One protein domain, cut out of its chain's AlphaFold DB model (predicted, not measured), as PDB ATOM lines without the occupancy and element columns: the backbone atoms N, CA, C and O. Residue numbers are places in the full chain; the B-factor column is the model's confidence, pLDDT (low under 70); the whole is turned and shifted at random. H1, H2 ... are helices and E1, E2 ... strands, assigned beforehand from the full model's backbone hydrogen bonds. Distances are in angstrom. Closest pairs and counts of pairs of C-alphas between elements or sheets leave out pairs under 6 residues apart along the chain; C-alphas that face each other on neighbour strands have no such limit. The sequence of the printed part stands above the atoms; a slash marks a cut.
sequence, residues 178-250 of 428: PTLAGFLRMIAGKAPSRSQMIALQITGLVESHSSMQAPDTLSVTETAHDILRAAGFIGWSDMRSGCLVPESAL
ATOM      1  N   PRO A 178     -33.603 -10.698  33.361       85.88
ATOM      2  CA  PRO A 178     -33.194 -12.049  33.750       85.88
ATOM      3  C   PRO A 178     -31.974 -12.037  34.679       85.88
ATOM      4  O   PRO A 178     -31.899 -12.843  35.603       85.88
ATOM      5  N   THR A 179     -31.067 -11.071  34.520       89.44
ATOM      6  CA  THR A 179     -29.936 -10.864  35.434       89.44
ATOM      7  C   THR A 179     -30.402 -10.592  36.866       89.44
ATOM      8  O   THR A 179     -29.909 -11.218  37.799       89.44
ATOM      9  N   LEU A 180     -31.373  -9.689  37.061       89.88
ATOM     10  CA  LEU A 180     -31.863  -9.322  38.393       89.88
ATOM     11  C   LEU A 180     -32.632 -10.478  39.041       89.88
ATOM     12  O   LEU A 180     -32.391 -10.798  40.205       89.88
ATOM     13  N   ALA A 181     -33.520 -11.128  38.284       89.94
ATOM     14  CA  ALA A 181     -34.270 -12.286  38.764       89.94
ATOM     15  C   ALA A 181     -33.337 -13.450  39.138       89.94
ATOM     16  O   ALA A 181     -33.489 -14.047  40.204       89.94
ATOM     17  N   GLY A 182     -32.329 -13.727  38.302       89.44
ATOM     18  CA  GLY A 182     -31.291 -14.716  38.583       89.44
ATOM     19  C   GLY A 182     -30.501 -14.389  39.845       89.44
ATOM     20  O   GLY A 182     -30.317 -15.252  40.705       89.44
ATOM     21  N   PHE A 183     -30.092 -13.128  39.994       90.25
ATOM     22  CA  PHE A 183     -29.325 -12.680  41.151       90.25
ATOM     23  C   PHE A 183     -30.124 -12.800  42.452       90.25
ATOM     24  O   PHE A 183     -29.631 -13.345  43.436       90.25
ATOM     25  N   LEU A 184     -31.388 -12.370  42.457       89.81
ATOM     26  CA  LEU A 184     -32.264 -12.492  43.625       89.81
ATOM     27  C   LEU A 184     -32.606 -13.945  43.957       89.81
ATOM     28  O   LEU A 184     -32.695 -14.281  45.136       89.81
ATOM     29  N   ARG A 185     -32.750 -14.824  42.953       90.69
ATOM     30  CA  ARG A 185     -32.882 -16.272  43.182       90.69
ATOM     31  C   ARG A 185     -31.669 -16.823  43.903       90.69
ATOM     32  O   ARG A 185     -31.852 -17.458  44.941       90.69
ATOM     33  N   MET A 186     -30.466 -16.500  43.426       87.94
ATOM     34  CA  MET A 186     -29.235 -16.874  44.115       87.94
ATOM     35  C   MET A 186     -29.263 -16.376  45.562       87.94
ATOM     36  O   MET A 186     -29.136 -17.198  46.468       87.94
ATOM     37  N   ILE A 187     -29.545 -15.085  45.800       86.44
ATOM     38  CA  ILE A 187     -29.635 -14.501  47.156       86.44
ATOM     39  C   ILE A 187     -30.662 -15.215  48.037       86.44
ATOM     40  O   ILE A 187     -30.403 -15.475  49.211       86.44
ATOM     41  N   ALA A 188     -31.802 -15.606  47.478       86.19
ATOM     42  CA  ALA A 188     -32.835 -16.365  48.175       86.19
ATOM     43  C   ALA A 188     -32.457 -17.841  48.434       86.19
ATOM     44  O   ALA A 188     -33.228 -18.561  49.068       86.19
ATOM     45  N   GLY A 189     -31.294 -18.309  47.968       83.38
ATOM     46  CA  GLY A 189     -30.875 -19.711  48.044       83.38
ATOM     47  C   GLY A 189     -31.608 -20.624  47.057       83.38
ATOM     48  O   GLY A 189     -31.689 -21.828  47.288       83.38
ATOM     49  N   LYS A 190     -32.174 -20.057  45.990       86.44
ATOM     50  CA  LYS A 190     -32.822 -20.773  44.886       86.44
ATOM     51  C   LYS A 190     -31.873 -20.841  43.688       86.44
ATOM     52  O   LYS A 190     -31.054 -19.947  43.479       86.44
ATOM     53  N   ALA A 191     -32.017 -21.875  42.868       83.88
ATOM     54  CA  ALA A 191     -31.254 -21.982  41.633       83.88
ATOM     55  C   ALA A 191     -31.780 -20.997  40.568       83.88
ATOM     56  O   ALA A 191     -32.999 -20.908  40.379       83.88
ATOM     57  N   PRO A 192     -30.900 -20.255  39.872       86.69
ATOM     58  CA  PRO A 192     -31.293 -19.506  38.682       86.69
ATOM     59  C   PRO A 192     -31.623 -20.471  37.528       86.69
ATOM     60  O   PRO A 192     -31.084 -21.576  37.468       86.69
ATOM     61  N   SER A 193     -32.486 -20.055  36.596       83.75
ATOM     62  CA  SER A 193     -32.664 -20.780  35.325       83.75
ATOM     63  C   SER A 193     -31.410 -20.656  34.453       83.75
ATOM     64  O   SER A 193     -30.581 -19.771  34.675       83.75
ATOM     65  N   ARG A 194     -31.282 -21.485  33.410       80.00
ATOM     66  CA  ARG A 194     -30.158 -21.405  32.462       80.00
ATOM     67  C   ARG A 194     -30.027 -20.024  31.812       80.00
ATOM     68  O   ARG A 194     -28.957 -19.425  31.857       80.00
ATOM     69  N   SER A 195     -31.128 -19.459  31.318       80.00
ATOM     70  CA  SER A 195     -31.149 -18.107  30.737       80.00
ATOM     71  C   SER A 195     -30.706 -17.021  31.727       80.00
ATOM     72  O   SER A 195     -29.965 -16.105  31.370       80.00
ATOM     73  N   GLN A 196     -31.100 -17.142  32.998       88.38
ATOM     74  CA  GLN A 196     -30.660 -16.253  34.074       88.38
ATOM     75  C   GLN A 196     -29.171 -16.443  34.387       88.38
ATOM     76  O   GLN A 196     -28.463 -15.463  34.597       88.38
ATOM     77  N   MET A 197     -28.683 -17.683  34.382       86.31
ATOM     78  CA  MET A 197     -27.277 -18.018  34.598       86.31
ATOM     79  C   MET A 197     -26.384 -17.420  33.507       86.31
ATOM     80  O   MET A 197     -25.398 -16.758  33.824       86.31
ATOM     81  N   ILE A 198     -26.771 -17.562  32.238       81.56
ATOM     82  CA  ILE A 198     -26.059 -16.957  31.107       81.56
ATOM     83  C   ILE A 198     -26.071 -15.428  31.237       81.56
ATOM     84  O   ILE A 198     -25.034 -14.783  31.092       81.56
ATOM     85  N   ALA A 199     -27.211 -14.824  31.589       84.94
ATOM     86  CA  ALA A 199     -27.297 -13.379  31.806       84.94
ATOM     87  C   ALA A 199     -26.395 -12.889  32.962       84.94
ATOM     88  O   ALA A 199     -25.809 -11.805  32.881       84.94
ATOM     89  N   LEU A 200     -26.248 -13.678  34.031       89.19
ATOM     90  CA  LEU A 200     -25.330 -13.401  35.141       89.19
ATOM     91  C   LEU A 200     -23.854 -13.529  34.730       89.19
ATOM     92  O   LEU A 200     -23.033 -12.716  35.153       89.19
ATOM     93  N   GLN A 201     -23.519 -14.498  33.877       88.19
ATOM     94  CA  GLN A 201     -22.169 -14.662  33.328       88.19
ATOM     95  C   GLN A 201     -21.801 -13.522  32.375       88.19
ATOM     96  O   GLN A 201     -20.732 -12.932  32.509       88.19
ATOM     97  N   ILE A 202     -22.706 -13.140  31.463       82.75
ATOM     98  CA  ILE A 202     -22.503 -12.015  30.532       82.75
ATOM     99  C   ILE A 202     -22.249 -10.712  31.298       82.75
ATOM    100  O   ILE A 202     -21.420  -9.899  30.896       82.75
ATOM    101  N   THR A 203     -22.948 -10.508  32.416       87.31
ATOM    102  CA  THR A 203     -22.771  -9.320  33.267       87.31
ATOM    103  C   THR A 203     -21.562  -9.406  34.199       87.31
ATOM    104  O   THR A 203     -21.280  -8.446  34.914       87.31
ATOM    105  N   GLY A 204     -20.832 -10.526  34.193       88.12
ATOM    106  CA  GLY A 204     -19.673 -10.746  35.051       88.12
ATOM    107  C   GLY A 204     -20.029 -10.795  36.535       88.12
ATOM    108  O   GLY A 204     -19.195 -10.444  37.366       88.12
ATOM    109  N   LEU A 205     -21.263 -11.173  36.882       88.56
ATOM    110  CA  LEU A 205     -21.715 -11.339  38.269       88.56
ATOM    111  C   LEU A 205     -21.437 -12.744  38.805       88.56
ATOM    112  O   LEU A 205     -21.340 -12.946  40.018       88.56
ATOM    113  N   VAL A 206     -21.313 -13.714  37.902       89.38
ATOM    114  CA  VAL A 206     -21.062 -15.113  38.234       89.38
ATOM    115  C   VAL A 206     -20.027 -15.690  37.279       89.38
ATOM    116  O   VAL A 206     -20.055 -15.406  36.083       89.38
ATOM    117  N   GLU A 207     -19.146 -16.526  37.810       85.44
ATOM    118  CA  GLU A 207     -18.198 -17.332  37.050       85.44
ATOM    119  C   GLU A 207     -18.585 -18.812  37.146       85.44
ATOM    120  O   GLU A 207     -18.949 -19.324  38.209       85.44
ATOM    121  N   SER A 208     -18.522 -19.512  36.013       79.44
ATOM    122  CA  SER A 208     -18.585 -20.969  35.973       79.44
ATOM    123  C   SER A 208     -17.178 -21.533  36.143       79.44
ATOM    124  O   SER A 208     -16.269 -21.243  35.365       79.44
ATOM    125  N   HIS A 209     -16.987 -22.366  37.164       72.62
ATOM    126  CA  HIS A 209     -15.774 -23.164  37.292       72.62
ATOM    127  C   HIS A 209     -16.080 -24.597  36.871       72.62
ATOM    128  O   HIS A 209     -16.626 -25.382  37.642       72.62
ATOM    129  N   SER A 210     -15.685 -24.953  35.652       56.91
ATOM    130  CA  SER A 210     -15.663 -26.341  35.203       56.91
ATOM    131  C   SER A 210     -14.431 -27.035  35.796       56.91
ATOM    132  O   SER A 210     -13.355 -27.079  35.199       56.91
ATOM    133  N   SER A 211     -14.554 -27.551  37.022       52.09
ATOM    134  CA  SER A 211     -13.512 -28.389  37.626       52.09
ATOM    135  C   SER A 211     -13.904 -29.864  37.572       52.09
ATOM    136  O   SER A 211     -15.047 -30.229  37.831       52.09
ATOM    137  N   MET A 212     -12.926 -30.739  37.322       50.00
ATOM    138  CA  MET A 212     -13.118 -32.197  37.340       50.00
ATOM    139  C   MET A 212     -13.623 -32.760  38.684       50.00
ATOM    140  O   MET A 212     -14.021 -33.921  38.729       50.00
ATOM    141  N   GLN A 213     -13.573 -31.993  39.782       48.75
ATOM    142  CA  GLN A 213     -13.872 -32.478  41.138       48.75
ATOM    143  C   GLN A 213     -15.214 -31.986  41.702       48.75
ATOM    144  O   GLN A 213     -15.670 -32.523  42.709       48.75
ATOM    145  N   ALA A 214     -15.861 -31.012  41.060       51.66
ATOM    146  CA  ALA A 214     -17.183 -30.524  41.439       51.66
ATOM    147  C   ALA A 214     -17.906 -30.032  40.172       51.66
ATOM    148  O   ALA A 214     -17.465 -29.028  39.608       51.66
ATOM    149  N   PRO A 215     -18.948 -30.734  39.689       50.38
ATOM    150  CA  PRO A 215     -19.697 -30.287  38.521       50.38
ATOM    151  C   PRO A 215     -20.415 -28.964  38.828       50.38
ATOM    152  O   PRO A 215     -21.061 -28.833  39.867       50.38
ATOM    153  N   ASP A 216     -20.236 -27.995  37.927       59.78
ATOM    154  CA  ASP A 216     -20.937 -26.710  37.809       59.78
ATOM    155  C   ASP A 216     -21.227 -25.972  39.119       59.78
ATOM    156  O   ASP A 216     -22.357 -25.590  39.428       59.78
ATOM    157  N   THR A 217     -20.181 -25.713  39.904       65.88
ATOM    158  CA  THR A 217     -20.292 -24.755  41.004       65.88
ATOM    159  C   THR A 217     -20.193 -23.337  40.454       65.88
ATOM    160  O   THR A 217     -19.135 -22.928  39.968       65.88
ATOM    161  N   LEU A 218     -21.288 -22.584  40.557       75.12
ATOM    162  CA  LEU A 218     -21.297 -21.151  40.278       75.12
ATOM    163  C   LEU A 218     -20.640 -20.404  41.439       75.12
ATOM    164  O   LEU A 218     -21.056 -20.558  42.593       75.12
ATOM    165  N   SER A 219     -19.634 -19.588  41.132       82.62
ATOM    166  CA  SER A 219     -19.008 -18.682  42.092       82.62
ATOM    167  C   SER A 219     -19.430 -17.243  41.795       82.62
ATOM    168  O   SER A 219     -19.524 -16.808  40.650       82.62
ATOM    169  N   VAL A 220     -19.746 -16.493  42.847       84.88
ATOM    170  CA  VAL A 220     -20.103 -15.076  42.735       84.88
ATOM    171  C   VAL A 220     -18.818 -14.260  42.574       84.88
ATOM    172  O   VAL A 220     -17.896 -14.409  43.380       84.88
ATOM    173  N   THR A 221     -18.751 -13.384  41.571       87.94
ATOM    174  CA  THR A 221     -17.561 -12.554  41.303       87.94
ATOM    175  C   THR A 221     -17.381 -11.447  42.342       87.94
ATOM    176  O   THR A 221     -18.292 -11.135  43.115       87.94
ATOM    177  N   GLU A 222     -16.211 -10.804  42.374       84.56
ATOM    178  CA  GLU A 222     -15.965  -9.647  43.251       84.56
ATOM    179  C   GLU A 222     -16.943  -8.492  42.968       84.56
ATOM    180  O   GLU A 222     -17.512  -7.927  43.899       84.56
ATOM    181  N   THR A 223     -17.253  -8.235  41.694       86.25
ATOM    182  CA  THR A 223     -18.245  -7.232  41.274       86.25
ATOM    183  C   THR A 223     -19.618  -7.486  41.893       86.25
ATOM    184  O   THR A 223     -20.262  -6.570  42.406       86.25
ATOM    185  N   ALA A 224     -20.077  -8.738  41.883       86.19
ATOM    186  CA  ALA A 224     -21.345  -9.090  42.502       86.19
ATOM    187  C   ALA A 224     -21.309  -8.936  44.032       86.19
ATOM    188  O   ALA A 224     -22.289  -8.470  44.616       86.19
ATOM    189  N   HIS A 225     -20.178  -9.231  44.684       81.94
ATOM    190  CA  HIS A 225     -20.001  -8.940  46.112       81.94
ATOM    191  C   HIS A 225     -20.064  -7.434  46.406       81.94
ATOM    192  O   HIS A 225     -20.656  -7.036  47.410       81.94
ATOM    193  N   ASP A 226     -19.500  -6.591  45.542       80.94
ATOM    194  CA  ASP A 226     -19.550  -5.135  45.691       80.94
ATOM    195  C   ASP A 226     -20.969  -4.585  45.518       80.94
ATOM    196  O   ASP A 226     -21.394  -3.726  46.296       80.94
ATOM    197  N   ILE A 227     -21.743  -5.124  44.569       81.81
ATOM    198  CA  ILE A 227     -23.161  -4.775  44.388       81.81
ATOM    199  C   ILE A 227     -23.977  -5.179  45.615       81.81
ATOM    200  O   ILE A 227     -24.739  -4.363  46.135       81.81
ATOM    201  N   LEU A 228     -23.793  -6.403  46.126       80.38
ATOM    202  CA  LEU A 228     -24.436  -6.847  47.368       80.38
ATOM    203  C   LEU A 228     -24.064  -5.931  48.529       80.38
ATOM    204  O   LEU A 228     -24.933  -5.522  49.300       80.38
ATOM    205  N   ARG A 229     -22.784  -5.549  48.621       75.00
ATOM    206  CA  ARG A 229     -22.297  -4.640  49.656       75.00
ATOM    207  C   ARG A 229     -22.983  -3.276  49.568       75.00
ATOM    208  O   ARG A 229     -23.436  -2.763  50.588       75.00
ATOM    209  N   ALA A 230     -23.090  -2.715  48.366       74.69
ATOM    210  CA  ALA A 230     -23.753  -1.438  48.118       74.69
ATOM    211  C   ALA A 230     -25.268  -1.491  48.383       74.69
ATOM    212  O   ALA A 230     -25.839  -0.517  48.872       74.69
ATOM    213  N   ALA A 231     -25.907  -2.630  48.105       70.94
ATOM    214  CA  ALA A 231     -27.334  -2.866  48.315       70.94
ATOM    215  C   ALA A 231     -27.706  -3.232  49.767       70.94
ATOM    216  O   ALA A 231     -28.882  -3.426  50.063       70.94
ATOM    217  N   GLY A 232     -26.733  -3.327  50.681       68.06
ATOM    218  CA  GLY A 232     -26.981  -3.661  52.089       68.06
ATOM    219  C   GLY A 232     -26.935  -5.160  52.416       68.06
ATOM    220  O   GLY A 232     -27.063  -5.535  53.577       68.06
ATOM    221  N   PHE A 233     -26.699  -6.027  51.427       68.94
ATOM    222  CA  PHE A 233     -26.606  -7.486  51.565       68.94
ATOM    223  C   PHE A 233     -25.182  -7.943  51.925       68.94
ATOM    224  O   PHE A 233     -24.560  -8.743  51.226       68.94
ATOM    225  N   ILE A 234     -24.617  -7.396  53.002       60.22
ATOM    226  CA  ILE A 234     -23.193  -7.575  53.321       60.22
ATOM    227  C   ILE A 234     -22.972  -8.788  54.239       60.22
ATOM    228  O   ILE A 234     -23.821  -9.097  55.066       60.22
ATOM    229  N   GLY A 235     -21.828  -9.474  54.110       56.00
ATOM    230  CA  GLY A 235     -21.497 -10.671  54.904       56.00
ATOM    231  C   GLY A 235     -21.959 -11.984  54.269       56.00
ATOM    232  O   GLY A 235     -21.817 -13.055  54.852       56.00
ATOM    233  N   TRP A 236     -22.474 -11.908  53.044       61.12
ATOM    234  CA  TRP A 236     -22.927 -13.041  52.253       61.12
ATOM    235  C   TRP A 236     -21.746 -13.765  51.572       61.12
ATOM    236  O   TRP A 236     -21.696 -13.935  50.361       61.12
ATOM    237  N   SER A 237     -20.739 -14.138  52.366       53.75
ATOM    238  CA  SER A 237     -19.510 -14.807  51.914       53.75
ATOM    239  C   SER A 237     -19.659 -16.323  51.750       53.75
ATOM    240  O   SER A 237     -18.845 -16.949  51.072       53.75
ATOM    241  N   ASP A 238     -20.715 -16.914  52.321       52.97
ATOM    242  CA  ASP A 238     -20.946 -18.366  52.298       52.97
ATOM    243  C   ASP A 238     -21.337 -18.907  50.912       52.97
ATOM    244  O   ASP A 238     -21.268 -20.114  50.692       52.97
ATOM    245  N   MET A 239     -21.661 -18.044  49.940       50.34
ATOM    246  CA  MET A 239     -21.895 -18.477  48.556       50.34
ATOM    247  C   MET A 239     -20.627 -18.867  47.789       50.34
ATOM    248  O   MET A 239     -20.731 -19.427  46.700       50.34
ATOM    249  N   ARG A 240     -19.425 -18.652  48.350       47.56
ATOM    250  CA  ARG A 240     -18.204 -19.269  47.797       47.56
ATOM    251  C   ARG A 240     -18.275 -20.797  47.816       47.56
ATOM    252  O   ARG A 240     -17.613 -21.448  47.012       47.56
ATOM    253  N   SER A 241     -19.097 -21.365  48.696       44.47
ATOM    254  CA  SER A 241     -19.406 -22.789  48.718       44.47
ATOM    255  C   SER A 241     -20.527 -23.065  47.719       44.47
ATOM    256  O   SER A 241     -21.691 -23.118  48.100       44.47
ATOM    257  N   GLY A 242     -20.133 -23.147  46.444       48.62
ATOM    258  CA  GLY A 242     -20.917 -23.465  45.248       48.62
ATOM    259  C   GLY A 242     -22.420 -23.642  45.440       48.62
ATOM    260  O   GLY A 242     -22.875 -24.641  46.001       48.62
ATOM    261  N   CYS A 243     -23.201 -22.722  44.872       48.25
ATOM    262  CA  CYS A 243     -24.586 -23.037  44.561       48.25
ATOM    263  C   CYS A 243     -24.538 -24.200  43.566       48.25
ATOM    264  O   CYS A 243     -24.146 -24.001  42.416       48.25
ATOM    265  N   LEU A 244     -24.846 -25.412  44.032       49.22
ATOM    266  CA  LEU A 244     -25.007 -26.560  43.152       49.22
ATOM    267  C   LEU A 244     -26.090 -26.165  42.161       49.22
ATOM    268  O   LEU A 244     -27.229 -25.927  42.570       49.22
ATOM    269  N   VAL A 245     -25.726 -26.039  40.887       51.75
ATOM    270  CA  VAL A 245     -26.715 -25.997  39.819       51.75
ATOM    271  C   VAL A 245     -27.466 -27.321  39.944       51.75
ATOM    272  O   VAL A 245     -26.844 -28.377  39.801       51.75
ATOM    273  N   PRO A 246     -28.757 -27.322  40.319       47.44
ATOM    274  CA  PRO A 246     -29.503 -28.561  40.372       47.44
ATOM    275  C   PRO A 246     -29.406 -29.198  38.993       47.44
ATOM    276  O   PRO A 246     -29.599 -28.516  37.990       47.44
ATOM    277  N   GLU A 247     -29.157 -30.502  38.920       41.75
ATOM    278  CA  GLU A 247     -29.198 -31.220  37.643       41.75
ATOM    279  C   GLU A 247     -30.576 -31.055  36.960       41.75
ATOM    280  O   GLU A 247     -30.687 -31.188  35.752       41.75
ATOM    281  N   SER A 248     -31.616 -30.670  37.717       42.78
ATOM    282  CA  SER A 248     -32.944 -30.263  37.233       42.78
ATOM    283  C   SER A 248     -33.038 -28.836  36.670       42.78
ATOM    284  O   SER A 248     -33.996 -28.529  35.987       42.78
ATOM    285  N   ALA A 249     -32.085 -27.938  36.934       43.34
ATOM    286  CA  ALA A 249     -31.949 -26.678  36.191       43.34
ATOM    287  C   ALA A 249     -31.192 -26.880  34.862       43.34
ATOM    288  O   ALA A 249     -31.263 -26.025  33.982       43.34
ATOM    289  N   LEU A 250     -30.487 -28.014  34.737       47.72
ATOM    290  CA  LEU A 250     -29.835 -28.520  33.522       47.72
ATOM    291  C   LEU A 250     -30.704 -29.535  32.757       47.72
ATOM    292  O   LEU A 250     -30.311 -29.997  31.693       47.72
TER     293      LEU A 250
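This is residues 178 to 250 of the 428 residues of an uncharacterized protein of Roseibaca calidilacus (UniProt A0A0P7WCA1). An antiparallel hairpin, E1 and E2, has H2 near the start of E1, H1 crossing H2, H3 following E2, and a long tail, residues 231 to 250, folding back to E2. The 73 printed residues include three named helices and two named strands, in the order H1, H2, E1, E2, H3; the class is mixed. The whole is compact, radius of gyration of the C-alphas 11.5 A, spanning 33 by 24 by 20 A.

E1 is residues 206 to 211, 15.3 A long; E2 is 214 to 220, 15.8 A. H2 is 194 to 202, 12.3 A. H1 is 178 to 187, 14.1 A, from C-alpha 178 at (-33.194, -12.049, 33.750). H3 is 222 to 230, 12.3 A, ending with C-alpha 230 at (-23.753, -1.438, 48.118).

In the hairpin E1 and E2, N 207 and O 219, 2.9 A apart, are within hydrogen-bond range. Residues 243 to 244 pair antiparallel with 217 to 218 of E2. The closest C-alphas of H2 and E1, Leu 200 and Val 206, are 5.5 A apart. H1 and H2 touch, about perpendicular at 83 degrees, closest at C-alphas 182 and 196, 4.8 A. H3 is apart from H1 and H2. In H1, H2 and H3 every O i to N i+4 pair is within hydrogen-bond range.

The farthest C-alphas, Met 212 and Gly 232, are 35.0 A apart. The printed part has no cut and no long link between named elements. pLDDT is under 70 at residues 210 to 217 and 232 to 250.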